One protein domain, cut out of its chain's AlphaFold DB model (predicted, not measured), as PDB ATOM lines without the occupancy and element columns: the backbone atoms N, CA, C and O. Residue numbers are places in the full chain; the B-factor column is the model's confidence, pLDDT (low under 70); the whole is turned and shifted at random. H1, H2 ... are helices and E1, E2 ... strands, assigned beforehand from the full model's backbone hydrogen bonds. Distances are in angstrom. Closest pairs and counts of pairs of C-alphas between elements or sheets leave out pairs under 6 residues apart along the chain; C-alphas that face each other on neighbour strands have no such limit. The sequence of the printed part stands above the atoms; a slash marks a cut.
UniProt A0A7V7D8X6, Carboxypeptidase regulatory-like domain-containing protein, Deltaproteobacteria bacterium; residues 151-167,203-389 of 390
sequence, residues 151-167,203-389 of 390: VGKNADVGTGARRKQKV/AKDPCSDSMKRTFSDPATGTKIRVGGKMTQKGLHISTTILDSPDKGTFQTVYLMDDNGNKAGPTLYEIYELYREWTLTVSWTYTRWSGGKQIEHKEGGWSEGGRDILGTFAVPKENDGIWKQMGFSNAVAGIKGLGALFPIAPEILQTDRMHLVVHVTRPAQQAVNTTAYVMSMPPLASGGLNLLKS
ATOM      1  N   VAL A 151       2.182  40.345  17.169       90.94
ATOM      2  CA  VAL A 151       2.275  39.116  16.361       90.94
ATOM      3  C   VAL A 151       1.969  39.388  14.882       90.94
ATOM      4  O   VAL A 151       2.417  38.654  14.005       90.94
ATOM      5  N   GLY A 152       1.197  40.437  14.586       91.00
ATOM      6  CA  GLY A 152       0.837  40.834  13.223       91.00
ATOM      7  C   GLY A 152      -0.582  41.392  13.112       91.00
ATOM      8  O   GLY A 152      -1.278  41.601  14.104       91.00
ATOM      9  N   LYS A 153      -1.047  41.637  11.883       93.38
ATOM     10  CA  LYS A 153      -2.406  42.146  11.636       93.38
ATOM     11  C   LYS A 153      -3.448  41.041  11.828       93.38
ATOM     12  O   LYS A 153      -3.245  39.896  11.422       93.38
ATOM     13  N   ASN A 154      -4.623  41.402  12.345       92.44
ATOM     14  CA  ASN A 154      -5.760  40.491  12.530       92.44
ATOM     15  C   ASN A 154      -6.127  39.688  11.269       92.44
ATOM     16  O   ASN A 154      -6.460  38.504  11.340       92.44
ATOM     17  N   ALA A 155      -6.046  40.346  10.112       89.38
ATOM     18  CA  ALA A 155      -6.395  39.780   8.818       89.38
ATOM     19  C   ALA A 155      -5.409  38.706   8.321       89.38
ATOM     20  O   ALA A 155      -5.749  37.998   7.371       89.38
ATOM     21  N   ASP A 156      -4.234  38.594   8.949       88.44
ATOM     22  CA  ASP A 156      -3.117  37.759   8.497       88.44
ATOM     23  C   ASP A 156      -2.790  36.649   9.514       88.44
ATOM     24  O   ASP A 156      -2.526  35.522   9.112       88.44
ATOM     25  N   VAL A 157      -2.898  36.927  10.825       89.81
ATOM     26  CA  VAL A 157      -2.625  35.943  11.902       89.81
ATOM     27  C   VAL A 157      -3.757  35.766  12.926       89.81
ATOM     28  O   VAL A 157      -3.689  34.863  13.757       89.81
ATOM     29  N   GLY A 158      -4.793  36.611  12.905       88.75
ATOM     30  CA  GLY A 158      -5.855  36.648  13.921       88.75
ATOM     31  C   GLY A 158      -7.189  36.032  13.491       88.75
ATOM     32  O   GLY A 158      -7.283  35.219  12.568       88.75
ATOM     33  N   THR A 159      -8.270  36.446  14.156       88.00
ATOM     34  CA  THR A 159      -9.636  35.980  13.852       88.00
ATOM     35  C   THR A 159     -10.079  36.303  12.420       88.00
ATOM     36  O   THR A 159     -10.832  35.526  11.829       88.00
ATOM     37  N   GLY A 160      -9.592  37.398  11.830       82.06
ATOM     38  CA  GLY A 160      -9.817  37.770  10.434       82.06
ATOM     39  C   GLY A 160      -9.174  36.800   9.444       82.06
ATOM     40  O   GLY A 160      -9.835  36.397   8.487       82.06
ATOM     41  N   ALA A 161      -7.945  36.344   9.708       82.94
ATOM     42  CA  ALA A 161      -7.289  35.302   8.912       82.94
ATOM     43  C   ALA A 161      -8.121  34.008   8.899       82.94
ATOM     44  O   ALA A 161      -8.430  33.460   7.841       82.94
ATOM     45  N   ARG A 162      -8.614  33.591  10.073       81.25
ATOM     46  CA  ARG A 162      -9.501  32.425  10.203       81.25
ATOM     47  C   ARG A 162     -10.836  32.584   9.461       81.25
ATOM     48  O   ARG A 162     -11.370  31.598   8.958       81.25
ATOM     49  N   ARG A 163     -11.390  33.802   9.378       81.38
ATOM     50  CA  ARG A 163     -12.587  34.081   8.558       81.38
ATOM     51  C   ARG A 163     -12.285  33.942   7.065       81.38
ATOM     52  O   ARG A 163     -13.051  33.269   6.383       81.38
ATOM     53  N   LYS A 164     -11.169  34.505   6.577       74.12
ATOM     54  CA  LYS A 164     -10.725  34.341   5.178       74.12
ATOM     55  C   LYS A 164     -10.570  32.860   4.816       74.12
ATOM     56  O   LYS A 164     -11.109  32.441   3.799       74.12
ATOM     57  N   GLN A 165      -9.904  32.075   5.670       71.25
ATOM     58  CA  GLN A 165      -9.707  30.638   5.456       71.25
ATOM     59  C   GLN A 165     -11.046  29.900   5.295       71.25
ATOM     60  O   GLN A 165     -11.245  29.228   4.289       71.25
ATOM     61  N   LYS A 166     -12.004  30.101   6.212       73.31
ATOM     62  CA  LYS A 166     -13.334  29.471   6.116       73.31
ATOM     63  C   LYS A 166     -14.099  29.834   4.842       73.31
ATOM     64  O   LYS A 166     -14.768  28.982   4.270       73.31
ATOM     65  N   VAL A 167     -14.021  31.094   4.407       71.56
ATOM     66  CA  VAL A 167     -14.673  31.544   3.166       71.56
ATOM     67  C   VAL A 167     -13.999  30.921   1.941       71.56
ATOM     68  O   VAL A 167     -14.697  30.499   1.025       71.56
ATOM     69  N   ALA A 203      -0.114  13.944  24.773       80.44
ATOM     70  CA  ALA A 203       0.934  13.690  25.750       80.44
ATOM     71  C   ALA A 203       0.333  13.806  27.164       80.44
ATOM     72  O   ALA A 203      -0.519  14.660  27.425       80.44
ATOM     73  N   LYS A 204       0.728  12.909  28.072       86.75
ATOM     74  CA  LYS A 204       0.258  12.958  29.457       86.75
ATOM     75  C   LYS A 204       1.055  14.023  30.197       86.75
ATOM     76  O   LYS A 204       2.262  13.870  30.351       86.75
ATOM     77  N   ASP A 205       0.363  15.032  30.709       89.06
ATOM     78  CA  ASP A 205       0.965  16.046  31.571       89.06
ATOM     79  C   ASP A 205       1.626  15.390  32.808       89.06
ATOM     80  O   ASP A 205       0.947  14.678  33.563       89.06
ATOM     81  N   PRO A 206       2.946  15.563  33.023       88.44
ATOM     82  CA  PRO A 206       3.657  14.984  34.161       88.44
ATOM     83  C   PRO A 206       3.448  15.763  35.473       88.44
ATOM     84  O   PRO A 206       3.854  15.264  36.536       88.44
ATOM     85  N   CYS A 207       2.834  16.951  35.411       87.81
ATOM     86  CA  CYS A 207       2.489  17.808  36.541       87.81
ATOM     87  C   CYS A 207       1.013  17.617  36.925       87.81
ATOM     88  O   CYS A 207       0.107  17.922  36.146       87.81
ATOM     89  N   SER A 208       0.744  17.154  38.150       87.19
ATOM     90  CA  SER A 208      -0.628  17.119  38.676       87.19
ATOM     91  C   SER A 208      -1.151  18.535  38.914       87.19
ATOM     92  O   SER A 208      -0.371  19.451  39.158       87.19
ATOM     93  N   ASP A 209      -2.473  18.723  38.908       84.88
ATOM     94  CA  ASP A 209      -3.076  20.041  39.165       84.88
ATOM     95  C   ASP A 209      -2.678  20.636  40.527       84.88
ATOM     96  O   ASP A 209      -2.551  21.850  40.638       84.88
ATOM     97  N   SER A 210      -2.385  19.801  41.530       81.75
ATOM     98  CA  SER A 210      -1.850  20.225  42.834       81.75
ATOM     99  C   SER A 210      -0.444  20.841  42.787       81.75
ATOM    100  O   SER A 210      -0.049  21.504  43.738       81.75
ATOM    101  N   MET A 211       0.318  20.638  41.707       83.75
ATOM    102  CA  MET A 211       1.622  21.280  41.482       83.75
ATOM    103  C   MET A 211       1.494  22.616  40.734       83.75
ATOM    104  O   MET A 211       2.510  23.239  40.428       83.75
ATOM    105  N   LYS A 212       0.275  23.030  40.358       88.62
ATOM    106  CA  LYS A 212       0.049  24.166  39.465       88.62
ATOM    107  C   LYS A 212      -0.668  25.319  40.166       88.62
ATOM    108  O   LYS A 212      -1.688  25.135  40.823       88.62
ATOM    109  N   ARG A 213      -0.189  26.533  39.912       86.31
ATOM    110  CA  ARG A 213      -0.770  27.807  40.357       86.31
ATOM    111  C   ARG A 213      -1.572  28.432  39.215       86.31
ATOM    112  O   ARG A 213      -1.300  28.165  38.045       86.31
ATOM    113  N   THR A 214      -2.603  29.213  39.527       90.56
ATOM    114  CA  THR A 214      -3.493  29.843  38.536       90.56
ATOM    115  C   THR A 214      -3.271  31.348  38.501       90.56
ATOM    116  O   THR A 214      -3.727  32.058  39.391       90.56
ATOM    117  N   PHE A 215      -2.647  31.832  37.433       89.31
ATOM    118  CA  PHE A 215      -2.339  33.239  37.213       89.31
ATOM    119  C   PHE A 215      -3.410  33.886  36.337       89.31
ATOM    120  O   PHE A 215      -3.765  33.375  35.272       89.31
ATOM    121  N   SER A 216      -3.937  35.018  36.793       89.31
ATOM    122  CA  SER A 216      -4.933  35.805  36.061       89.31
ATOM    123  C   SER A 216      -4.360  37.170  35.697       89.31
ATOM    124  O   SER A 216      -3.667  37.796  36.504       89.31
ATOM    125  N   ASP A 217      -4.674  37.619  34.487       87.75
ATOM    126  CA  ASP A 217      -4.490  39.000  34.061       87.75
ATOM    127  C   ASP A 217      -5.868  39.694  34.058       87.75
ATOM    128  O   ASP A 217      -6.717  39.336  33.231       87.75
ATOM    129  N   PRO A 218      -6.127  40.642  34.979       82.19
ATOM    130  CA  PRO A 218      -7.416  41.322  35.062       82.19
ATOM    131  C   PRO A 218      -7.677  42.222  33.847       82.19
ATOM    132  O   PRO A 218      -8.823  42.312  33.409       82.19
ATOM    133  N   ALA A 219      -6.638  42.821  33.254       86.56
ATOM    134  CA  ALA A 219      -6.783  43.795  32.175       86.56
ATOM    135  C   ALA A 219      -7.332  43.169  30.884       86.56
ATOM    136  O   ALA A 219      -8.142  43.781  30.186       86.56
ATOM    137  N   THR A 220      -6.923  41.937  30.559       89.56
ATOM    138  CA  THR A 220      -7.433  41.225  29.374       89.56
ATOM    139  C   THR A 220      -8.420  40.098  29.697       89.56
ATOM    140  O   THR A 220      -9.051  39.562  28.779       89.56
ATOM    141  N   GLY A 221      -8.553  39.707  30.967       89.44
ATOM    142  CA  GLY A 221      -9.355  38.560  31.410       89.44
ATOM    143  C   GLY A 221      -8.742  37.191  31.080       89.44
ATOM    144  O   GLY A 221      -9.394  36.166  31.277       89.44
ATOM    145  N   THR A 222      -7.509  37.150  30.562       93.44
ATOM    146  CA  THR A 222      -6.804  35.896  30.254       93.44
ATOM    147  C   THR A 222      -6.388  35.204  31.558       93.44
ATOM    148  O   THR A 222      -5.969  35.859  32.520       93.44
ATOM    149  N   LYS A 223      -6.473  33.871  31.606       94.88
ATOM    150  CA  LYS A 223      -6.066  33.070  32.771       94.88
ATOM    151  C   LYS A 223      -5.256  31.862  32.330       94.88
ATOM    152  O   LYS A 223      -5.729  31.063  31.518       94.88
ATOM    153  N   ILE A 224      -4.083  31.683  32.926       96.25
ATOM    154  CA  ILE A 224      -3.251  30.494  32.747       96.25
ATOM    155  C   ILE A 224      -3.099  29.736  34.065       96.25
ATOM    156  O   ILE A 224      -3.162  30.301  35.151       96.25
ATOM    157  N   ARG A 225      -2.886  28.430  33.968       94.75
ATOM    158  CA  ARG A 225      -2.474  27.566  35.068       94.75
ATOM    159  C   ARG A 225      -1.097  27.021  34.737       94.75
ATOM    160  O   ARG A 225      -0.938  26.416  33.683       94.75
ATOM    161  N   VAL A 226      -0.128  27.237  35.617       95.38
ATOM    162  CA  VAL A 226       1.277  26.886  35.391       95.38
ATOM    163  C   VAL A 226       1.795  26.089  36.574       95.38
ATOM    164  O   VAL A 226       1.573  26.458  37.724       95.38
ATOM    165  N   GLY A 227       2.509  25.012  36.291       91.50
ATOM    166  CA  GLY A 227       3.346  24.323  37.263       91.50
ATOM    167  C   GLY A 227       4.553  23.731  36.562       91.50
ATOM    168  O   GLY A 227       4.680  23.806  35.341       91.50
ATOM    169  N   GLY A 228       5.437  23.110  37.323       91.56
ATOM    170  CA  GLY A 228       6.558  22.408  36.730       91.56
ATOM    171  C   GLY A 228       7.186  21.412  37.677       91.56
ATOM    172  O   GLY A 228       6.864  21.345  38.863       91.56
ATOM    173  N   LYS A 229       8.037  20.576  37.102       89.44
ATOM    174  CA  LYS A 229       8.579  19.386  37.733       89.44
ATOM    175  C   LYS A 229       9.966  19.124  37.182       89.44
ATOM    176  O   LYS A 229      10.167  19.086  35.970       89.44
ATOM    177  N   MET A 230      10.919  18.901  38.073       89.81
ATOM    178  CA  MET A 230      12.241  18.458  37.665       89.81
ATOM    179  C   MET A 230      12.176  17.008  37.167       89.81
ATOM    180  O   MET A 230      11.540  16.151  37.786       89.81
ATOM    181  N   THR A 231      12.813  16.734  36.032       87.75
ATOM    182  CA  THR A 231      12.889  15.399  35.425       87.75
ATOM    183  C   THR A 231      14.341  15.042  35.117       87.75
ATOM    184  O   THR A 231      15.207  15.910  35.083       87.75
ATOM    185  N   GLN A 232      14.611  13.775  34.789       87.19
ATOM    186  CA  GLN A 232      15.935  13.344  34.309       87.19
ATOM    187  C   GLN A 232      16.392  14.053  33.017       87.19
ATOM    188  O   GLN A 232      17.564  13.971  32.669       87.19
ATOM    189  N   LYS A 233      15.484  14.727  32.295       86.81
ATOM    190  CA  LYS A 233      15.788  15.495  31.077       86.81
ATOM    191  C   LYS A 233      15.874  17.013  31.320       86.81
ATOM    192  O   LYS A 233      15.975  17.764  30.354       86.81
ATOM    193  N   GLY A 234      15.798  17.454  32.578       91.19
ATOM    194  CA  GLY A 234      15.757  18.860  32.985       91.19
ATOM    195  C   GLY A 234      14.388  19.314  33.500       91.19
ATOM    196  O   GLY A 234      13.486  18.498  33.745       91.19
ATOM    197  N   LEU A 235      14.243  20.628  33.685       92.44
ATOM    198  CA  LEU A 235      13.022  21.268  34.169       92.44
ATOM    199  C   LEU A 235      11.904  21.168  33.132       92.44
ATOM    200  O   LEU A 235      11.994  21.706  32.030       92.44
ATOM    201  N   HIS A 236      10.808  20.531  33.517       93.00
ATOM    202  CA  HIS A 236       9.607  20.441  32.707       93.00
ATOM    203  C   HIS A 236       8.537  21.405  33.232       93.00
ATOM    204  O   HIS A 236       8.182  21.351  34.409       93.00
ATOM    205  N   ILE A 237       8.047  22.303  32.377       95.38
ATOM    206  CA  ILE A 237       6.991  23.277  32.677       95.38
ATOM    207  C   ILE A 237       5.703  22.860  31.967       95.38
ATOM    208  O   ILE A 237       5.687  22.717  30.748       95.38
ATOM    209  N   SER A 238       4.603  22.745  32.708       95.31
ATOM    210  CA  SER A 238       3.253  22.585  32.162       95.31
ATOM    211  C   SER A 238       2.486  23.899  32.284       95.31
ATOM    212  O   SER A 238       2.334  24.432  33.384       95.31
ATOM    213  N   THR A 239       1.972  24.406  31.161       96.81
ATOM    214  CA  THR A 239       1.054  25.552  31.123       96.81
ATOM    215  C   THR A 239      -0.263  25.192  30.446       96.81
ATOM    216  O   THR A 239      -0.287  24.615  29.362       96.81
ATOM    217  N   THR A 240      -1.382  25.591  31.042       95.56
ATOM    218  CA  THR A 240      -2.730  25.459  30.477       95.56
ATOM    219  C   THR A 240      -3.416  26.820  30.433       95.56
ATOM    220  O   THR A 240      -3.537  27.476  31.463       95.56
ATOM    221  N   ILE A 241      -3.916  27.244  29.275       95.38
ATOM    222  CA  ILE A 241      -4.795  28.412  29.157       95.38
ATOM    223  C   ILE A 241      -6.180  27.985  29.651       95.38
ATOM    224  O   ILE A 241      -6.893  27.240  28.977       95.38
ATOM    225  N   LEU A 242      -6.552  28.422  30.854       92.56
ATOM    226  CA  LEU A 242      -7.868  28.139  31.428       92.56
ATOM    227  C   LEU A 242      -8.949  28.989  30.762       92.56
ATOM    228  O   LEU A 242     -10.035  28.491  30.474       92.56
ATOM    229  N   ASP A 243      -8.638  30.264  30.529       92.62
ATOM    230  CA  ASP A 243      -9.565  31.259  30.004       92.62
ATOM    231  C   ASP A 243      -8.832  32.233  29.074       92.62
ATOM    232  O   ASP A 243      -7.693  32.632  29.319       92.62
ATOM    233  N   SER A 244      -9.492  32.593  27.983       92.12
ATOM    234  CA  SER A 244      -9.027  33.567  26.998       92.12
ATOM    235  C   SER A 244     -10.254  34.007  26.192       92.12
ATOM    236  O   SER A 244     -10.742  33.225  25.366       92.12
ATOM    237  N   PRO A 245     -10.779  35.227  26.423       90.06
ATOM    238  CA  PRO A 245     -12.018  35.710  25.806       90.06
ATOM    239  C   PRO A 245     -12.080  35.596  24.275       90.06
ATOM    240  O   PRO A 245     -13.145  35.357  23.710       90.06
ATOM    241  N   ASP A 246     -10.941  35.726  23.592       90.25
ATOM    242  CA  ASP A 246     -10.808  35.622  22.135       90.25
ATOM    243  C   ASP A 246     -10.201  34.295  21.645       90.25
ATOM    244  O   ASP A 246     -10.012  34.112  20.439       90.25
ATOM    245  N   LYS A 247      -9.991  33.332  22.554       90.62
ATOM    246  CA  LYS A 247      -9.407  32.006  22.288       90.62
ATOM    247  C   LYS A 247      -8.007  32.122  21.686       90.62
ATOM    248  O   LYS A 247      -7.729  31.559  20.628       90.62
ATOM    249  N   GLY A 248      -7.148  32.871  22.364       93.56
ATOM    250  CA  GLY A 248      -5.714  32.912  22.117       93.56
ATOM    251  C   GLY A 248      -5.020  31.561  22.262       93.56
ATOM    252  O   GLY A 248      -5.613  30.554  22.641       93.56
ATOM    253  N   THR A 249      -3.735  31.534  21.938       94.81
ATOM    254  CA  THR A 249      -2.863  30.362  22.064       94.81
ATOM    255  C   THR A 249      -1.435  30.812  22.391       94.81
ATOM    256  O   THR A 249      -1.160  32.009  22.466       94.81
ATOM    257  N   PHE A 250      -0.516  29.878  22.620       95.00
ATOM    258  CA  PHE A 250       0.856  30.197  23.015       95.00
ATOM    259  C   PHE A 250       1.637  30.871  21.881       95.00
ATOM    260  O   PHE A 250       1.829  30.282  20.817       95.00
ATOM    261  N   GLN A 251       2.123  32.090  22.126       94.69
ATOM    262  CA  GLN A 251       3.071  32.776  21.250       94.69
ATOM    263  C   GLN A 251       4.502  32.343  21.568       94.69
ATOM    264  O   GLN A 251       5.217  31.916  20.670       94.69
ATOM    265  N   THR A 252       4.923  32.432  22.829       93.25
ATOM    266  CA  THR A 252       6.255  31.997  23.270       93.25
ATOM    267  C   THR A 252       6.234  31.577  24.739       93.25
ATOM    268  O   THR A 252       5.390  32.045  25.508       93.25
ATOM    269  N   VAL A 253       7.157  30.689  25.107       94.44
ATOM    270  CA  VAL A 253       7.460  30.275  26.478       94.44
ATOM    271  C   VAL A 253       8.977  30.169  26.585       94.44
ATOM    272  O   VAL A 253       9.598  29.459  25.795       94.44
ATOM    273  N   TYR A 254       9.583  30.882  27.531       93.94
ATOM    274  CA  TYR A 254      11.028  30.854  27.754       93.94
ATOM    275  C   TYR A 254      11.370  31.096  29.223       93.94
ATOM    276  O   TYR A 254      10.557  31.610  29.992       93.94
ATOM    277  N   LEU A 255      12.587  30.716  29.598       93.00
ATOM    278  CA  LEU A 255      13.195  31.067  30.873       93.00
ATOM    279  C   LEU A 255      14.150  32.239  30.678       93.00
ATOM    280  O   LEU A 255      14.758  32.376  29.617       93.00
ATOM    281  N   MET A 256      14.274  33.080  31.693       92.12
ATOM    282  CA  MET A 256      15.105  34.277  31.678       92.12
ATOM    283  C   MET A 256      15.858  34.396  33.005       92.12
ATOM    284  O   MET A 256      15.259  34.151  34.048       92.12
ATOM    285  N   ASP A 257      17.145  34.733  32.983       89.31
ATOM    286  CA  ASP A 257      17.896  35.034  34.212       89.31
ATOM    287  C   ASP A 257      17.692  36.498  34.655       89.31
ATOM    288  O   ASP A 257      17.069  37.303  33.958       89.31
ATOM    289  N   ASP A 258      18.242  36.854  35.815       86.12
ATOM    290  CA  ASP A 258      18.226  38.225  36.348       86.12
ATOM    291  C   ASP A 258      18.915  39.258  35.416       86.12
ATOM    292  O   ASP A 258      18.614  40.446  35.486       86.12
ATOM    293  N   ASN A 259      19.785  38.823  34.492       85.12
ATOM    294  CA  ASN A 259      20.454  39.683  33.502       85.12
ATOM    295  C   ASN A 259      19.650  39.847  32.192       85.12
ATOM    296  O   ASN A 259      20.067  40.583  31.295       85.12
ATOM    297  N   GLY A 260      18.527  39.139  32.036       85.50
ATOM    298  CA  GLY A 260      17.719  39.137  30.815       85.50
ATOM    299  C   GLY A 260      18.181  38.161  29.726       85.50
ATOM    300  O   GLY A 260      17.637  38.190  28.616       85.50
ATOM    301  N   ASN A 261      19.147  37.282  30.010       89.25
ATOM    302  CA  ASN A 261      19.542  36.199  29.112       89.25
ATOM    303  C   ASN A 261      18.399  35.187  29.004       89.25
ATOM    304  O   ASN A 261      17.874  34.724  30.015       89.25
ATOM    305  N   LYS A 262      18.019  34.813  27.777       91.12
ATOM    306  CA  LYS A 262      16.866  33.939  27.515       91.12
ATOM    307  C   LYS A 262      17.302  32.519  27.153       91.12
ATOM    308  O   LYS A 262      18.089  32.330  26.227       91.12
ATOM    309  N   ALA A 263      16.705  31.525  27.802       89.19
ATOM    310  CA  ALA A 263      16.802  30.113  27.455       89.19
ATOM    311  C   ALA A 263      15.434  29.601  26.977       89.19
ATOM    312  O   ALA A 263      14.455  29.607  27.724       89.19
ATOM    313  N   GLY A 264      15.350  29.158  25.721       89.50
ATOM    314  CA  GLY A 264      14.164  28.465  25.209       89.50
ATOM    315  C   GLY A 264      14.148  26.979  25.590       89.50
ATOM    316  O   GLY A 264      15.189  26.424  25.950       89.50
ATOM    317  N   PRO A 265      12.988  26.313  25.496       90.88
ATOM    318  CA  PRO A 265      12.900  24.875  25.695       90.88
ATOM    319  C   PRO A 265      13.489  24.126  24.493       90.88
ATOM    320  O   PRO A 265      13.567  24.658  23.384       90.88
ATOM    321  N   THR A 266      13.881  22.873  24.709       87.12
ATOM    322  CA  THR A 266      14.333  21.950  23.654       87.12
ATOM    323  C   THR A 266      13.211  21.073  23.112       87.12
ATOM    324  O   THR A 266      13.343  20.518  22.028       87.12
ATOM    325  N   LEU A 267      12.107  20.924  23.847       85.38
ATOM    326  CA  LEU A 267      10.942  20.147  23.434       85.38
ATOM    327  C   LEU A 267       9.660  20.842  23.891       85.38
ATOM    328  O   LEU A 267       9.577  21.339  25.016       85.38
ATOM    329  N   TYR A 268       8.651  20.795  23.026       89.00
ATOM    330  CA  TYR A 268       7.278  21.167  23.331       89.00
ATOM    331  C   TYR A 268       6.366  19.939  23.219       89.00
ATOM    332  O   TYR A 268       6.511  19.137  22.299       89.00
ATOM    333  N   GLU A 269       5.393  19.814  24.118       85.94
ATOM    334  CA  GLU A 269       4.415  18.719  24.133       85.94
ATOM    335  C   GLU A 269       2.989  19.277  24.198       85.94
ATOM    336  O   GLU A 269       2.716  20.195  24.966       85.94
ATOM    337  N   ILE A 270       2.049  18.731  23.423       86.50
ATOM    338  CA  ILE A 270       0.654  19.200  23.428       86.50
ATOM    339  C   ILE A 270      -0.177  18.355  24.405       86.50
ATOM    340  O   ILE A 270      -0.361  17.151  24.200       86.50
ATOM    341  N   TYR A 271      -0.717  19.008  25.438       86.75
ATOM    342  CA  TYR A 271      -1.574  18.409  26.476       86.75
ATOM    343  C   TYR A 271      -3.051  18.714  26.297       86.75
ATOM    344  O   TYR A 271      -3.890  17.915  26.699       86.75
ATOM    345  N   GLU A 272      -3.395  19.838  25.669       85.75
ATOM    346  CA  GLU A 272      -4.786  20.179  25.384       85.75
ATOM    347  C   GLU A 272      -4.879  21.069  24.137       85.75
ATOM    348  O   GLU A 272      -3.997  21.888  23.870       85.75
ATOM    349  N   LEU A 273      -5.968  20.936  23.380       83.88
ATOM    350  CA  LEU A 273      -6.310  21.776  22.231       83.88
ATOM    351  C   LEU A 273      -7.702  22.369  22.453       83.88
ATOM    352  O   LEU A 273      -8.539  21.742  23.098       83.88
ATOM    353  N   TYR A 274      -7.985  23.542  21.888       72.75
ATOM    354  CA  TYR A 274      -9.309  24.158  22.044       72.75
ATOM    355  C   TYR A 274     -10.449  23.378  21.368       72.75
ATOM    356  O   TYR A 274     -11.595  23.519  21.801       72.75
ATOM    357  N   ARG A 275     -10.169  22.631  20.287       62.22
ATOM    358  CA  ARG A 275     -11.126  21.828  19.497       62.22
ATOM    359  C   ARG A 275     -10.429  20.684  18.745       62.22
ATOM    360  O   ARG A 275      -9.201  20.600  18.720       62.22
ATOM    361  N   GLU A 276     -11.240  19.828  18.127       50.09
ATOM    362  CA  GLU A 276     -10.851  18.917  17.042       50.09
ATOM    363  C   GLU A 276     -10.157  19.655  15.889       50.09
ATOM    364  O   GLU A 276     -10.350  20.860  15.689       50.09
ATOM    365  N   TRP A 277      -9.343  18.917  15.136       52.78
ATOM    366  CA  TRP A 277      -8.483  19.448  14.087       52.78
ATOM    367  C   TRP A 277      -8.351  18.473  12.917       52.78
ATOM    368  O   TRP A 277      -8.543  17.268  13.080       52.78
ATOM    369  N   THR A 278      -7.940  19.001  11.763       45.44
ATOM    370  CA  THR A 278      -7.658  18.231  10.543       45.44
ATOM    371  C   THR A 278      -6.297  18.650   9.982       45.44
ATOM    372  O   THR A 278      -6.058  19.844   9.805       45.44
ATOM    373  N   LEU A 279      -5.401  17.692   9.726       49.53
ATOM    374  CA  LEU A 279      -4.151  17.907   8.995       49.53
ATOM    375  C   LEU A 279      -4.382  17.488   7.548       49.53
ATOM    376  O   LEU A 279      -4.931  16.421   7.282       49.53
ATOM    377  N   THR A 280      -3.935  18.314   6.613       47.25
ATOM    378  CA  THR A 280      -3.962  17.993   5.187       47.25
ATOM    379  C   THR A 280      -2.549  18.111   4.654       47.25
ATOM    380  O   THR A 280      -1.964  19.192   4.685       47.25
ATOM    381  N   VAL A 281      -2.006  16.996   4.171       50.03
ATOM    382  CA  VAL A 281      -0.700  16.933   3.517       50.03
ATOM    383  C   VAL A 281      -0.929  16.763   2.024       50.03
ATOM    384  O   VAL A 281      -1.590  15.817   1.596       50.03
ATOM    385  N   SER A 282      -0.362  17.656   1.221       42.44
ATOM    386  CA  SER A 282      -0.314  17.535  -0.236       42.44
ATOM    387  C   SER A 282       1.130  17.586  -0.725       42.44
ATOM    388  O   SER A 282       1.986  18.250  -0.139       42.44
ATOM    389  N   TRP A 283       1.407  16.864  -1.805       59.25
ATOM    390  CA  TRP A 283       2.688  16.878  -2.493       59.25
ATOM    391  C   TRP A 283       2.477  16.888  -4.005       59.25
ATOM    392  O   TRP A 283       1.516  16.330  -4.539       59.25
ATOM    393  N   THR A 284       3.421  17.512  -4.703       50.78
ATOM    394  CA  THR A 284       3.426  17.604  -6.163       50.78
ATOM    395  C   THR A 284       4.828  17.296  -6.664       50.78
ATOM    396  O   THR A 284       5.800  17.934  -6.267       50.78
ATOM    397  N   TYR A 285       4.936  16.319  -7.555       62.72
ATOM    398  CA  TYR A 285       6.153  15.950  -8.259       62.72
ATOM    399  C   TYR A 285       5.988  16.277  -9.739       62.72
ATOM    400  O   TYR A 285       5.024  15.857 -10.380       62.72
ATOM    401  N   THR A 286       6.937  17.025 -10.301       69.69
ATOM    402  CA  THR A 286       6.947  17.352 -11.729       69.69
ATOM    403  C   THR A 286       8.330  17.109 -12.309       69.69
ATOM    404  O   THR A 286       9.317  17.653 -11.812       69.69
ATOM    405  N   ARG A 287       8.402  16.321 -13.384       69.81
ATOM    406  CA  ARG A 287       9.642  16.024 -14.106       69.81
ATOM    407  C   ARG A 287       9.629  16.678 -15.482       69.81
ATOM    408  O   ARG A 287       8.669  16.552 -16.244       69.81
ATOM    409  N   TRP A 288      10.747  17.313 -15.812       84.12
ATOM    410  CA  TRP A 288      10.987  17.975 -17.089       84.12
ATOM    411  C   TRP A 288      12.123  17.279 -17.841       84.12
ATOM    412  O   TRP A 288      13.074  16.793 -17.228       84.12
ATOM    413  N   SER A 289      12.037  17.241 -19.169       73.56
ATOM    414  CA  SER A 289      13.140  16.860 -20.056       73.56
ATOM    415  C   SER A 289      13.010  17.619 -21.373       73.56
ATOM    416  O   SER A 289      11.908  17.746 -21.905       73.56
ATOM    417  N   GLY A 290      14.113  18.178 -21.881       82.00
ATOM    418  CA  GLY A 290      14.106  18.965 -23.122       82.00
ATOM    419  C   GLY A 290      13.133  20.155 -23.105       82.00
ATOM    420  O   GLY A 290      12.488  20.427 -24.111       82.00
ATOM    421  N   GLY A 291      12.951  20.807 -21.951       82.62
ATOM    422  CA  GLY A 291      12.002  21.919 -21.783       82.62
ATOM    423  C   GLY A 291      10.519  21.522 -21.771       82.62
ATOM    424  O   GLY A 291       9.668  22.387 -21.583       82.62
ATOM    425  N   LYS A 292      10.188  20.233 -21.924       68.19
ATOM    426  CA  LYS A 292       8.812  19.726 -21.891       68.19
ATOM    427  C   LYS A 292       8.546  18.968 -20.592       68.19
ATOM    428  O   LYS A 292       9.377  18.182 -20.129       68.19
ATOM    429  N   GLN A 293       7.378  19.203 -20.003       78.75
ATOM    430  CA  GLN A 293       6.895  18.441 -18.856       78.75
ATOM    431  C   GLN A 293       6.567  17.022 -19.328       78.75
ATOM    432  O   GLN A 293       5.750  16.842 -20.230       78.75
ATOM    433  N   ILE A 294       7.246  16.029 -18.756       85.81
ATOM    434  CA  ILE A 294       7.099  14.608 -19.117       85.81
ATOM    435  C   ILE A 294       6.452  13.782 -18.008       85.81
ATOM    436  O   ILE A 294       5.992  12.675 -18.263       85.81
ATOM    437  N   GLU A 295       6.388  14.312 -16.788       71.75
ATOM    438  CA  GLU A 295       5.713  13.659 -15.672       71.75
ATOM    439  C   GLU A 295       5.087  14.713 -14.762       71.75
ATOM    440  O   GLU A 295       5.739  15.693 -14.394       71.75
ATOM    441  N   HIS A 296       3.832  14.499 -14.386       71.62
ATOM    442  CA  HIS A 296       3.168  15.206 -13.300       71.62
ATOM    443  C   HIS A 296       2.506  14.167 -12.408       71.62
ATOM    444  O   HIS A 296       1.794  13.292 -12.901       71.62
ATOM    445  N   LYS A 297       2.767  14.247 -11.109       62.81
ATOM    446  CA  LYS A 297       2.107  13.443 -10.089       62.81
ATOM    447  C   LYS A 297       1.753  14.370  -8.947       62.81
ATOM    448  O   LYS A 297       2.628  15.021  -8.385       62.81
ATOM    449  N   GLU A 298       0.484  14.405  -8.608       49.09
ATOM    450  CA  GLU A 298      -0.024  15.086  -7.432       49.09
ATOM    451  C   GLU A 298      -0.720  14.061  -6.544       49.09
ATOM    452  O   GLU A 298      -1.323  13.096  -7.020       49.09
ATOM    453  N   GLY A 299      -0.568  14.236  -5.241       58.38
ATOM    454  CA  GLY A 299      -1.123  13.339  -4.249       58.38
ATOM    455  C   GLY A 299      -1.281  14.060  -2.926       58.38
ATOM    456  O   GLY A 299      -0.606  15.046  -2.636       58.38
ATOM    457  N   GLY A 300      -2.187  13.563  -2.103       45.66
ATOM    458  CA  GLY A 300      -2.399  14.110  -0.781       45.66
ATOM    459  C   GLY A 300      -3.280  13.207   0.053       45.66
ATOM    460  O   GLY A 300      -3.990  12.346  -0.469       45.66
ATOM    461  N   TRP A 301      -3.217  13.419   1.354       49.53
ATOM    462  CA  TRP A 301      -4.088  12.791   2.328       49.53
ATOM    463  C   TRP A 301      -4.532  13.839   3.345       49.53
ATOM    464  O   TRP A 301      -3.835  14.821   3.610       49.53
ATOM    465  N   SER A 302      -5.727  13.643   3.889       38.03
ATOM    466  CA  SER A 302      -6.249  14.437   4.994       38.03
ATOM    467  C   SER A 302      -6.573  13.477   6.125       38.03
ATOM    468  O   SER A 302      -7.279  12.493   5.913       38.03
ATOM    469  N   GLU A 303      -6.010  13.734   7.299       39.31
ATOM    470  CA  GLU A 303      -6.156  12.900   8.486       39.31
ATOM    471  C   GLU A 303      -6.337  13.810   9.708       39.31
ATOM    472  O   GLU A 303      -5.641  14.814   9.877       39.31
ATOM    473  N   GLY A 304      -7.288  13.480  10.578       40.69
ATOM    474  CA  GLY A 304      -7.345  14.041  11.926       40.69
ATOM    475  C   GLY A 304      -6.701  13.055  12.895       40.69
ATOM    476  O   GLY A 304      -7.323  12.048  13.222       40.69
ATOM    477  N   GLY A 305      -5.473  13.302  13.367       36.88
ATOM    478  CA  GLY A 305      -4.767  12.321  14.207       36.88
ATOM    479  C   GLY A 305      -3.403  12.779  14.733       36.88
ATOM    480  O   GLY A 305      -2.531  13.151  13.962       36.88
ATOM    481  N   ARG A 306      -3.215  12.756  16.064       46.50
ATOM    482  CA  ARG A 306      -2.079  13.392  16.771       46.50
ATOM    483  C   ARG A 306      -0.708  12.766  16.509       46.50
ATOM    484  O   ARG A 306      -0.352  11.795  17.172       46.50
ATOM    485  N   ASP A 307       0.067  13.439  15.653       36.88
ATOM    486  CA  ASP A 307       1.527  13.348  15.623       36.88
ATOM    487  C   ASP A 307       2.177  14.279  16.667       36.88
ATOM    488  O   ASP A 307       1.627  15.322  17.047       36.88
ATOM    489  N   ILE A 308       3.365  13.896  17.130       40.78
ATOM    490  CA  ILE A 308       4.251  14.764  17.902       40.78
ATOM    491  C   ILE A 308       4.971  15.635  16.876       40.78
ATOM    492  O   ILE A 308       5.876  15.171  16.194       40.78
ATOM    493  N   LEU A 309       4.595  16.912  16.795       43.19
ATOM    494  CA  LEU A 309       5.122  17.866  15.804       43.19
ATOM    495  C   LEU A 309       6.643  18.116  15.886       43.19
ATOM    496  O   LEU A 309       7.200  18.778  15.016       43.19
ATOM    497  N   GLY A 310       7.315  17.540  16.882       39.22
ATOM    498  CA  GLY A 310       8.758  17.349  16.904       39.22
ATOM    499  C   GLY A 310       9.478  18.121  18.003       39.22
ATOM    500  O   GLY A 310       8.906  18.891  18.776       39.22
ATOM    501  N   THR A 311      10.781  17.884  18.063       38.78
ATOM    502  CA  THR A 311      11.736  18.592  18.914       38.78
ATOM    503  C   THR A 311      12.135  19.879  18.190       38.78
ATOM    504  O   THR A 311      12.973  19.855  17.288       38.78
ATOM    505  N   PHE A 312      11.500  21.003  18.523       44.19
ATOM    506  CA  PHE A 312      11.826  22.296  17.918       44.19
ATOM    507  C   PHE A 312      13.030  22.931  18.616       44.19
ATOM    508  O   PHE A 312      13.092  22.987  19.843       44.19
ATOM    509  N   ALA A 313      13.978  23.444  17.831       41.25
ATOM    510  CA  ALA A 313      15.034  24.298  18.363       41.25
ATOM    511  C   ALA A 313      14.445  25.611  18.912       41.25
ATOM    512  O   ALA A 313      13.402  26.071  18.440       41.25
ATOM    513  N   VAL A 314      15.148  26.208  19.884       50.38
ATOM    514  CA  VAL A 314      14.826  27.488  20.544       50.38
ATOM    515  C   VAL A 314      14.237  28.501  19.545       50.38
ATOM    516  O   VAL A 314      14.821  28.692  18.473       50.38
ATOM    517  N   PRO A 315      13.091  29.140  19.859       52.38
ATOM    518  CA  PRO A 315      12.334  29.922  18.886       52.38
ATOM    519  C   PRO A 315      13.175  31.018  18.230       52.38
ATOM    520  O   PRO A 315      13.826  31.813  18.909       52.38
ATOM    521  N   LYS A 316      13.073  31.124  16.898       53.97
ATOM    522  CA  LYS A 316      13.420  32.369  16.208       53.97
ATOM    523  C   LYS A 316      12.515  33.471  16.742       53.97
ATOM    524  O   LYS A 316      11.298  33.295  16.812       53.97
ATOM    525  N   GLU A 317      13.112  34.598  17.106       55.38
ATOM    526  CA  GLU A 317      12.377  35.744  17.625       55.38
ATOM    527  C   GLU A 317      11.260  36.138  16.637       55.38
ATOM    528  O   GLU A 317      11.503  36.310  15.442       55.38
ATOM    529  N   ASN A 318      10.030  36.243  17.154       62.25
ATOM    530  CA  ASN A 318       8.755  36.492  16.452       62.25
ATOM    531  C   ASN A 318       8.029  35.297  15.785       62.25
ATOM    532  O   ASN A 318       6.831  35.428  15.521       62.25
ATOM    533  N   ASP A 319       8.642  34.122  15.582       79.25
ATOM    534  CA  ASP A 319       7.904  32.941  15.087       79.25
ATOM    535  C   ASP A 319       7.167  32.230  16.236       79.25
ATOM    536  O   ASP A 319       7.769  31.513  17.034       79.25
ATOM    537  N   GLY A 320       5.848  32.428  16.317       87.69
ATOM    538  CA  GLY A 320       5.028  31.912  17.417       87.69
ATOM    539  C   GLY A 320       4.950  30.382  17.479       87.69
ATOM    540  O   GLY A 320       4.887  29.723  16.441       87.69
ATOM    541  N   ILE A 321       4.880  29.814  18.691       90.12
ATOM    542  CA  ILE A 321       4.793  28.357  18.931       90.12
ATOM    543  C   ILE A 321       3.662  27.724  18.111       90.12
ATOM    544  O   ILE A 321       3.863  26.686  17.487       90.12
ATOM    545  N   TRP A 322       2.494  28.371  18.038       88.50
ATOM    546  CA  TRP A 322       1.374  27.925  17.201       88.50
ATOM    547  C   TRP A 322       1.764  27.727  15.724       88.50
ATOM    548  O   TRP A 322       1.392  26.724  15.124       88.50
ATOM    549  N   LYS A 323       2.558  28.631  15.145       86.75
ATOM    550  CA  LYS A 323       2.978  28.568  13.740       86.75
ATOM    551  C   LYS A 323       3.990  27.445  13.507       86.75
ATOM    552  O   LYS A 323       3.893  26.733  12.512       86.75
ATOM    553  N   GLN A 324       4.931  27.267  14.437       80.94
ATOM    554  CA  GLN A 324       5.895  26.157  14.417       80.94
ATOM    555  C   GLN A 324       5.173  24.802  14.508       80.94
ATOM    556  O   GLN A 324       5.506  23.859  13.799       80.94
ATOM    557  N   MET A 325       4.103  24.755  15.302       77.81
ATOM    558  CA  MET A 325       3.192  23.621  15.469       77.81
ATOM    559  C   MET A 325       2.152  23.484  14.336       77.81
ATOM    560  O   MET A 325       1.112  22.856  14.519       77.81
ATOM    561  N   GLY A 326       2.394  24.089  13.169       79.12
ATOM    562  CA  GLY A 326       1.573  23.919  11.966       79.12
ATOM    563  C   GLY A 326       0.195  24.596  11.982       79.12
ATOM    564  O   GLY A 326      -0.565  24.434  11.027       79.12
ATOM    565  N   PHE A 327      -0.158  25.373  13.012       81.38
ATOM    566  CA  PHE A 327      -1.422  26.113  13.021       81.38
ATOM    567  C   PHE A 327      -1.346  27.306  12.055       81.38
ATOM    568  O   PHE A 327      -0.406  28.099  12.094       81.38
ATOM    569  N   SER A 328      -2.369  27.481  11.212       81.88
ATOM    570  CA  SER A 328      -2.410  28.555  10.204       81.88
ATOM    571  C   SER A 328      -2.604  29.962  10.787       81.88
ATOM    572  O   SER A 328      -2.400  30.953  10.092       81.88
ATOM    573  N   ASN A 329      -3.052  30.067  12.041       86.94
ATOM    574  CA  ASN A 329      -3.373  31.325  12.712       86.94
ATOM    575  C   ASN A 329      -3.326  31.171  14.240       86.94
ATOM    576  O   ASN A 329      -3.420  30.069  14.781       86.94
ATOM    577  N   ALA A 330      -3.261  32.302  14.940       89.94
ATOM    578  CA  ALA A 330      -3.136  32.402  16.389       89.94
ATOM    579  C   ALA A 330      -4.463  32.212  17.167       89.94
ATOM    580  O   ALA A 330      -4.586  32.741  18.274       89.94
ATOM    581  N   VAL A 331      -5.469  31.520  16.605       87.81
ATOM    582  CA  VAL A 331      -6.820  31.381  17.192       87.81
ATOM    583  C   VAL A 331      -7.171  29.918  17.470       87.81
ATOM    584  O   VAL A 331      -7.369  29.123  16.551       87.81
ATOM    585  N   ALA A 332      -7.429  29.598  18.736       82.69
ATOM    586  CA  ALA A 332      -7.971  28.324  19.207       82.69
ATOM    587  C   ALA A 332      -7.147  27.096  18.771       82.69
ATOM    588  O   ALA A 332      -7.715  26.084  18.355       82.69
ATOM    589  N   GLY A 333      -5.820  27.208  18.858       83.88
ATOM    590  CA  GLY A 333      -4.886  26.104  18.658       83.88
ATOM    591  C   GLY A 333      -4.603  25.360  19.962       83.88
ATOM    592  O   GLY A 333      -5.495  24.747  20.560       83.88
ATOM    593  N   ILE A 334      -3.353  25.443  20.413       89.62
ATOM    594  CA  ILE A 334      -2.869  24.831  21.653       89.62
ATOM    595  C   ILE A 334      -3.491  25.530  22.863       89.62
ATOM    596  O   ILE A 334      -3.442  26.758  22.968       89.62
ATOM    597  N   LYS A 335      -4.057  24.732  23.772       90.75
ATOM    598  CA  LYS A 335      -4.612  25.165  25.059       90.75
ATOM    599  C   LYS A 335      -3.750  24.692  26.234       90.75
ATOM    600  O   LYS A 335      -3.568  25.442  27.183       90.75
ATOM    601  N   GLY A 336      -3.175  23.493  26.152       92.44
ATOM    602  CA  GLY A 336      -2.260  22.925  27.143       92.44
ATOM    603  C   GLY A 336      -0.932  22.557  26.492       92.44
ATOM    604  O   GLY A 336      -0.931  21.853  25.481       92.44
ATOM    605  N   LEU A 337       0.170  23.039  27.063       93.94
ATOM    606  CA  LEU A 337       1.523  22.949  26.526       93.94
ATOM    607  C   LEU A 337       2.509  22.534  27.628       93.94
ATOM    608  O   LEU A 337       2.606  23.200  28.659       93.94
ATOM    609  N   GLY A 338       3.267  21.473  27.379       93.94
ATOM    610  CA  GLY A 338       4.513  21.168  28.072       93.94
ATOM    611  C   GLY A 338       5.693  21.838  27.372       93.94
ATOM    612  O   GLY A 338       5.744  21.856  26.143       93.94
ATOM    613  N   ALA A 339       6.641  22.364  28.138       93.94
ATOM    614  CA  ALA A 339       7.901  22.927  27.665       93.94
ATOM    615  C   ALA A 339       9.050  22.361  28.515       93.94
ATOM    616  O   ALA A 339       9.086  22.552  29.731       93.94
ATOM    617  N   LEU A 340       9.973  21.636  27.883       92.31
ATOM    618  CA  LEU A 340      11.125  21.028  28.547       92.31
ATOM    619  C   LEU A 340      12.364  21.903  28.360       92.31
ATOM    620  O   LEU A 340      12.817  22.113  27.235       92.31
ATOM    621  N   PHE A 341      12.939  22.357  29.465       92.56
ATOM    622  CA  PHE A 341      14.165  23.140  29.507       92.56
ATOM    623  C   PHE A 341      15.329  22.260  29.980       92.56
ATOM    624  O   PHE A 341      15.210  21.622  31.029       92.56
ATOM    625  N   PRO A 342      16.471  22.232  29.270       90.19
ATOM    626  CA  PRO A 342      17.639  21.422  29.627       90.19
ATOM    627  C   PRO A 342      18.456  22.074  30.762       90.19
ATOM    628  O   PRO A 342      19.665  22.258  30.648       90.19
ATOM    629  N   ILE A 343      17.783  22.472  31.843       87.56
ATOM    630  CA  ILE A 343      18.380  23.100  33.027       87.56
ATOM    631  C   ILE A 343      18.545  22.048  34.123       87.56
ATOM    632  O   ILE A 343      17.617  21.285  34.405       87.56
ATOM    633  N   ALA A 344      19.733  22.024  34.725       86.69
ATOM    634  CA  ALA A 344      20.079  21.134  35.823       86.69
ATOM    635  C   ALA A 344      19.476  21.629  37.160       86.69
ATOM    636  O   ALA A 344      19.339  22.844  37.342       86.69
ATOM    637  N   PRO A 345      19.115  20.734  38.102       82.88
ATOM    638  CA  PRO A 345      18.521  21.119  39.385       82.88
ATOM    639  C   PRO A 345      19.361  22.118  40.184       82.88
ATOM    640  O   PRO A 345      18.802  22.973  40.863       82.88
ATOM    641  N   GLU A 346      20.684  22.019  40.083       83.50
ATOM    642  CA  GLU A 346      21.656  22.822  40.824       83.50
ATOM    643  C   GLU A 346      21.554  24.304  40.445       83.50
ATOM    644  O   GLU A 346      21.631  25.156  41.321       83.50
ATOM    645  N   ILE A 347      21.264  24.612  39.175       82.75
ATOM    646  CA  ILE A 347      21.055  25.990  38.702       82.75
ATOM    647  C   ILE A 347      19.827  26.599  39.395       82.75
ATOM    648  O   ILE A 347      19.893  27.710  39.901       82.75
ATOM    649  N   LEU A 348      18.724  25.849  39.516       80.50
ATOM    650  CA  LEU A 348      17.519  26.307  40.234       80.50
ATOM    651  C   LEU A 348      17.684  26.327  41.766       80.50
ATOM    652  O   LEU A 348      16.786  26.779  42.479       80.50
ATOM    653  N   GLN A 349      18.795  25.803  42.289       78.00
ATOM    654  CA  GLN A 349      19.158  25.903  43.702       78.00
ATOM    655  C   GLN A 349      20.059  27.107  43.987       78.00
ATOM    656  O   GLN A 349      20.188  27.463  45.153       78.00
ATOM    657  N   THR A 350      20.683  27.729  42.986       75.44
ATOM    658  CA  THR A 350      21.661  28.818  43.175       75.44
ATOM    659  C   THR A 350      21.229  30.128  42.532       75.44
ATOM    660  O   THR A 350      21.413  31.199  43.114       75.44
ATOM    661  N   ASP A 351      20.613  30.039  41.356       81.62
ATOM    662  CA  ASP A 351      20.293  31.175  40.507       81.62
ATOM    663  C   ASP A 351      18.777  31.329  40.372       81.62
ATOM    664  O   ASP A 351      18.021  30.372  40.172       81.62
ATOM    665  N   ARG A 352      18.314  32.574  40.499       84.19
ATOM    666  CA  ARG A 352      16.920  32.925  40.250       84.19
ATOM    667  C   ARG A 352      16.660  32.908  38.749       84.19
ATOM    668  O   ARG A 352      17.445  33.428  37.962       84.19
ATOM    669  N   MET A 353      15.514  32.354  38.378       89.44
ATOM    670  CA  MET A 353      15.045  32.310  36.998       89.44
ATOM    671  C   MET A 353      13.619  32.858  36.921       89.44
ATOM    672  O   MET A 353      12.839  32.732  37.861       89.44
ATOM    673  N   HIS A 354      13.245  33.408  35.773       90.88
ATOM    674  CA  HIS A 354      11.911  33.929  35.485       90.88
ATOM    675  C   HIS A 354      11.302  33.135  34.338       90.88
ATOM    676  O   HIS A 354      11.892  33.032  33.265       90.88
ATOM    677  N   LEU A 355      10.122  32.559  34.553       95.25
ATOM    678  CA  LEU A 355       9.346  31.918  33.498       95.25
ATOM    679  C   LEU A 355       8.467  32.974  32.833       95.25
ATOM    680  O   LEU A 355       7.610  33.570  33.487       95.25
ATOM    681  N   VAL A 356       8.659  33.167  31.530       95.50
ATOM    682  CA  VAL A 356       7.877  34.101  30.720       95.50
ATOM    683  C   VAL A 356       6.978  33.320  29.767       95.50
ATOM    684  O   VAL A 356       7.449  32.482  28.996       95.50
ATOM    685  N   VAL A 357       5.676  33.609  29.802       96.50
ATOM    686  CA  VAL A 357       4.655  33.005  28.930       96.50
ATOM    687  C   VAL A 357       3.884  34.112  28.222       96.50
ATOM    688  O   VAL A 357       3.316  34.979  28.875       96.50
ATOM    689  N   HIS A 358       3.791  34.049  26.893       96.44
ATOM    690  CA  HIS A 358       2.935  34.945  26.109       96.44
ATOM    691  C   HIS A 358       1.770  34.182  25.473       96.44
ATOM    692  O   HIS A 358       1.977  33.213  24.735       96.44
ATOM    693  N   VAL A 359       0.548  34.667  25.694       96.69
ATOM    694  CA  VAL A 359      -0.695  34.163  25.088       96.69
ATOM    695  C   VAL A 359      -1.231  35.203  24.106       96.69
ATOM    696  O   VAL A 359      -1.347  36.375  24.449       96.69
ATOM    697  N   THR A 360      -1.552  34.806  22.875       96.31
ATOM    698  CA  THR A 360      -2.053  35.720  21.835       96.31
ATOM    699  C   THR A 360      -3.440  36.282  22.161       96.31
ATOM    700  O   THR A 360      -4.242  35.645  22.838       96.31
ATOM    701  N   ARG A 361      -3.751  37.470  21.633       95.69
ATOM    702  CA  ARG A 361      -5.064  38.132  21.717       95.69
ATOM    703  C   ARG A 361      -5.660  38.329  20.319       95.69
ATOM    704  O   ARG A 361      -5.672  39.442  19.782       95.69
ATOM    705  N   PRO A 362      -6.095  37.243  19.652       92.81
ATOM    706  CA  PRO A 362      -6.348  37.248  18.217       92.81
ATOM    707  C   PRO A 362      -7.616  37.991  17.774       92.81
ATOM    708  O   PRO A 362      -7.848  38.065  16.568       92.81
ATOM    709  N   ALA A 363      -8.442  38.533  18.680       90.69
ATOM    710  CA  ALA A 363      -9.563  39.402  18.296       90.69
ATOM    711  C   ALA A 363      -9.163  40.870  18.072       90.69
ATOM    712  O   ALA A 363      -9.927  41.614  17.461       90.69
ATOM    713  N   GLN A 364      -7.982  41.289  18.534       89.81
ATOM    714  CA  GLN A 364      -7.487  42.659  18.376       89.81
ATOM    715  C   GLN A 364      -7.104  42.967  16.915       89.81
ATOM    716  O   GLN A 364      -6.753  42.059  16.159       89.81
ATOM    717  N   GLN A 365      -7.164  44.247  16.513       86.38
ATOM    718  CA  GLN A 365      -6.865  44.713  15.145       86.38
ATOM    719  C   GLN A 365      -5.396  44.480  14.747       86.38
ATOM    720  O   GLN A 365      -5.113  43.956  13.666       86.38
ATOM    721  N   ALA A 366      -4.473  44.829  15.643       91.50
ATOM    722  CA  ALA A 366      -3.144  44.236  15.710       91.50
ATOM    723  C   ALA A 366      -3.210  43.137  16.772       91.50
ATOM    724  O   ALA A 366      -3.646  43.400  17.889       91.50
ATOM    725  N   VAL A 367      -2.838  41.908  16.423       92.06
ATOM    726  CA  VAL A 367      -2.820  40.785  17.361       92.06
ATOM    727  C   VAL A 367      -1.612  40.963  18.264       92.06
ATOM    728  O   VAL A 367      -0.486  40.786  17.807       92.06
ATOM    729  N   ASN A 368      -1.839  41.304  19.527       94.75
ATOM    730  CA  ASN A 368      -0.780  41.369  20.532       94.75
ATOM    731  C   ASN A 368      -0.843  40.149  21.464       94.75
ATOM    732  O   ASN A 368      -1.632  39.226  21.241       94.75
ATOM    733  N   THR A 369      -0.023  40.133  22.513       95.50
ATOM    734  CA  THR A 369      -0.025  39.082  23.541       95.50
ATOM    735  C   THR A 369      -0.326  39.629  24.930       95.50
ATOM    736  O   THR A 369       0.200  40.678  25.288       95.50
ATOM    737  N   THR A 370      -1.021  38.854  25.758       95.88
ATOM    738  CA  THR A 370      -0.903  38.956  27.218       95.88
ATOM    739  C   THR A 370       0.370  38.229  27.643       95.88
ATOM    740  O   THR A 370       0.548  37.063  27.282       95.88
ATOM    741  N   ALA A 371       1.255  38.905  28.371       95.12
ATOM    742  CA  ALA A 371       2.427  38.294  28.990       95.12
ATOM    743  C   ALA A 371       2.119  37.894  30.441       95.12
ATOM    744  O   ALA A 371       1.280  38.509  31.094       95.12
ATOM    745  N   TYR A 372       2.823  36.881  30.931       94.56
ATOM    746  CA  TYR A 372       2.887  36.505  32.338       94.56
ATOM    747  C   TYR A 372       4.350  36.290  32.684       94.56
ATOM    748  O   TYR A 372       5.005  35.482  32.013       94.56
ATOM    749  N   VAL A 373       4.847  36.963  33.722       92.69
ATOM    750  CA  VAL A 373       6.202  36.713  34.228       92.69
ATOM    751  C   VAL A 373       6.134  36.203  35.659       92.69
ATOM    752  O   VAL A 373       5.599  36.859  36.555       92.69
ATOM    753  N   MET A 374       6.668  35.001  35.861       91.00
ATOM    754  CA  MET A 374       6.678  34.307  37.144       91.00
ATOM    755  C   MET A 374       8.116  34.132  37.624       91.00
ATOM    756  O   MET A 374       8.900  33.436  36.980       91.00
ATOM    757  N   SER A 375       8.446  34.717  38.773       85.25
ATOM    758  CA  SER A 375       9.714  34.459  39.457       85.25
ATOM    759  C   SER A 375       9.753  33.031  39.996       85.25
ATOM    760  O   SER A 375       8.820  32.587  40.670       85.25
ATOM    761  N   MET A 376      10.873  32.352  39.763       86.06
ATOM    762  CA  MET A 376      11.266  31.096  40.396       86.06
ATOM    763  C   MET A 376      12.464  31.388  41.309       86.06
ATOM    764  O   MET A 376      13.607  31.383  40.841       86.06
ATOM    765  N   PRO A 377      12.229  31.728  42.591       75.00
ATOM    766  CA  PRO A 377      13.318  31.939  43.538       75.00
ATOM    767  C   PRO A 377      14.073  30.621  43.793       75.00
ATOM    768  O   PRO A 377      13.440  29.560  43.771       75.00
ATOM    769  N   PRO A 378      15.385  30.667  44.099       72.94
ATOM    770  CA  PRO A 378      16.154  29.471  44.414       72.94
ATOM    771  C   PRO A 378      15.567  28.710  45.603       72.94
ATOM    772  O   PRO A 378      15.374  29.278  46.682       72.94
ATOM    773  N   LEU A 379      15.314  27.411  45.424       65.50
ATOM    774  CA  LEU A 379      14.802  26.537  46.479       65.50
ATOM    775  C   LEU A 379      15.782  25.406  46.770       65.50
ATOM    776  O   LEU A 379      16.076  24.587  45.905       65.50
ATOM    777  N   ALA A 380      16.198  25.289  48.033       54.56
ATOM    778  CA  ALA A 380      17.132  24.257  48.497       54.56
ATOM    779  C   ALA A 380      16.653  22.804  48.269       54.56
ATOM    780  O   ALA A 380      17.446  21.873  48.347       54.56
ATOM    781  N   SER A 381      15.361  22.592  47.997       56.47
ATOM    782  CA  SER A 381      14.787  21.288  47.642       56.47
ATOM    783  C   SER A 381      14.865  20.954  46.144       56.47
ATOM    784  O   SER A 381      14.457  19.862  45.756       56.47
ATOM    785  N   GLY A 382      15.287  21.893  45.287       51.69
ATOM    786  CA  GLY A 382      15.112  21.804  43.831       51.69
ATOM    787  C   GLY A 382      13.641  21.790  43.384       51.69
ATOM    788  O   GLY A 382      13.345  21.470  42.232       51.69
ATOM    789  N   GLY A 383      12.705  22.088  44.295       58.94
ATOM    790  CA  GLY A 383      11.287  22.233  43.985       58.94
ATOM    791  C   GLY A 383      11.017  23.491  43.162       58.94
ATOM    792  O   GLY A 383      11.810  24.429  43.169       58.94
ATOM    793  N   LEU A 384       9.873  23.528  42.475       71.81
ATOM    794  CA  LEU A 384       9.442  24.717  41.750       71.81
ATOM    795  C   LEU A 384       8.451  25.524  42.586       71.81
ATOM    796  O   LEU A 384       7.433  24.998  43.036       71.81
ATOM    797  N   ASN A 385       8.711  26.818  42.719       74.81
ATOM    798  CA  ASN A 385       7.744  27.782  43.209       74.81
ATOM    799  C   ASN A 385       7.623  28.906  42.182       74.81
ATOM    800  O   ASN A 385       8.635  29.387  41.688       74.81
ATOM    801  N   LEU A 386       6.394  29.275  41.831       76.56
ATOM    802  CA  LEU A 386       6.100  30.261  40.794       76.56
ATOM    803  C   LEU A 386       5.350  31.413  41.449       76.56
ATOM    804  O   LEU A 386       4.202  31.248  41.860       76.56
ATOM    805  N   LEU A 387       6.010  32.560  41.548       71.81
ATOM    806  CA  LEU A 387       5.493  33.764  42.190       71.81
ATOM    807  C   LEU A 387       5.178  34.808  41.116       71.81
ATOM    808  O   LEU A 387       6.008  35.050  40.240       71.81
ATOM    809  N   LYS A 388       3.982  35.411  41.142       74.94
ATOM    810  CA  LYS A 388       3.572  36.379  40.111       74.94
ATOM    811  C   LYS A 388       4.396  37.662  40.237       74.94
ATOM    812  O   LYS A 388       4.272  38.364  41.239       74.94
ATOM    813  N   SER A 389       5.188  37.991  39.220       63.41
ATOM    814  CA  SER A 389       5.917  39.262  39.162       63.41
ATOM    815  C   SER A 389       5.140  40.312  38.376       63.41
ATOM    816  O   SER A 389       5.004  41.427  38.861       63.41
TER     817      SER A 389
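This is residues 151 to 167 and 203 to 389 of the 390 residues of the protein "Carboxypeptidase regulatory-like domain-containing protein" of Deltaproteobacteria bacterium (UniProt A0A7V7D8X6). Two twisted sheets, five strands E1 E2 E3 E8 E5 and three strands E4 E9 E10, are packed face to face as a sandwich, and the hairpin of E6 and E7 sticks out from this body as a long arm. H1, H2 and H3 lie toward the arm's end of the body and H4 at the other end. The printed part has 204 residues with four named helices and ten named strands, in the order H1 H2 E1 E2 E3 E4 E5 E6 E7 H3 E8 H4 E9 E10; the class is mostly strand and each sheet is antiparallel. The whole is only just compact, close to loose, with a radius of gyration of the C-alphas of 19.7 A, and elongated, spanning 71 by 37 by 31 A.

H1, residues 154 to 157, and H2, residues 159 to 167, touch only at the corner, closest at the C-alphas of Ala 155 and Ala 161, 4.6 A. E1, residues 212 to 216, E2, residues 223 to 231, and E3, residues 234 to 243, form a meander, each strand the antiparallel neighbour of the one before; within hydrogen-bond range are N 213 and O 226, 2.8 A, and N 227 and O 238, 3.0 A. E8, residues 334 to 341, is the antiparallel neighbour of E3, with N 239 and O 337 within hydrogen-bond range at 2.8 A, and also of the edge strand E5, residues 267 to 273, with N 338 and O 269 within hydrogen-bond range at 2.8 A. E6, residues 279 to 289, and E7, residues 292 to 303, form a hairpin, with N 283 and O 299 at 2.8 A. H3, residues 321 to 324, stands at the level of the sheet of E4, residues 250 to 257, E9, residues 353 to 361, and E10, residues 366 to 376; its height is 2.6 A. H1 only grazes that sheet. In it, N 254 and O 356 are 3.0 A apart, and N 357 and O 372 3.0 A. The two sheets' strands stand at 38 degrees. H4, residues 347 to 350, is on neither. Every O i to N i+4 pair of H2 is within range; H1, H3 and H4 are too short for one.

H1 begins at C-alpha 154, (-5.760, 40.491, 12.530). E7 measures 34.5 A, E6 33.8 A, E10 31.5 A and E3 28.4 A. E10 ends at C-alpha 376, (11.266, 31.096, 40.396).

The two C-alphas farthest apart are those of Gly 290 and Ala 380, 71.9 A. Residues 168 to 202 are not printed; C-alphas 167 and 203 are 32.7 A apart. The link from E7 to H3 is long. The mean pLDDT of the printed part is 80.1; residues 275 to 287 and 297 to 318 are among those under 70.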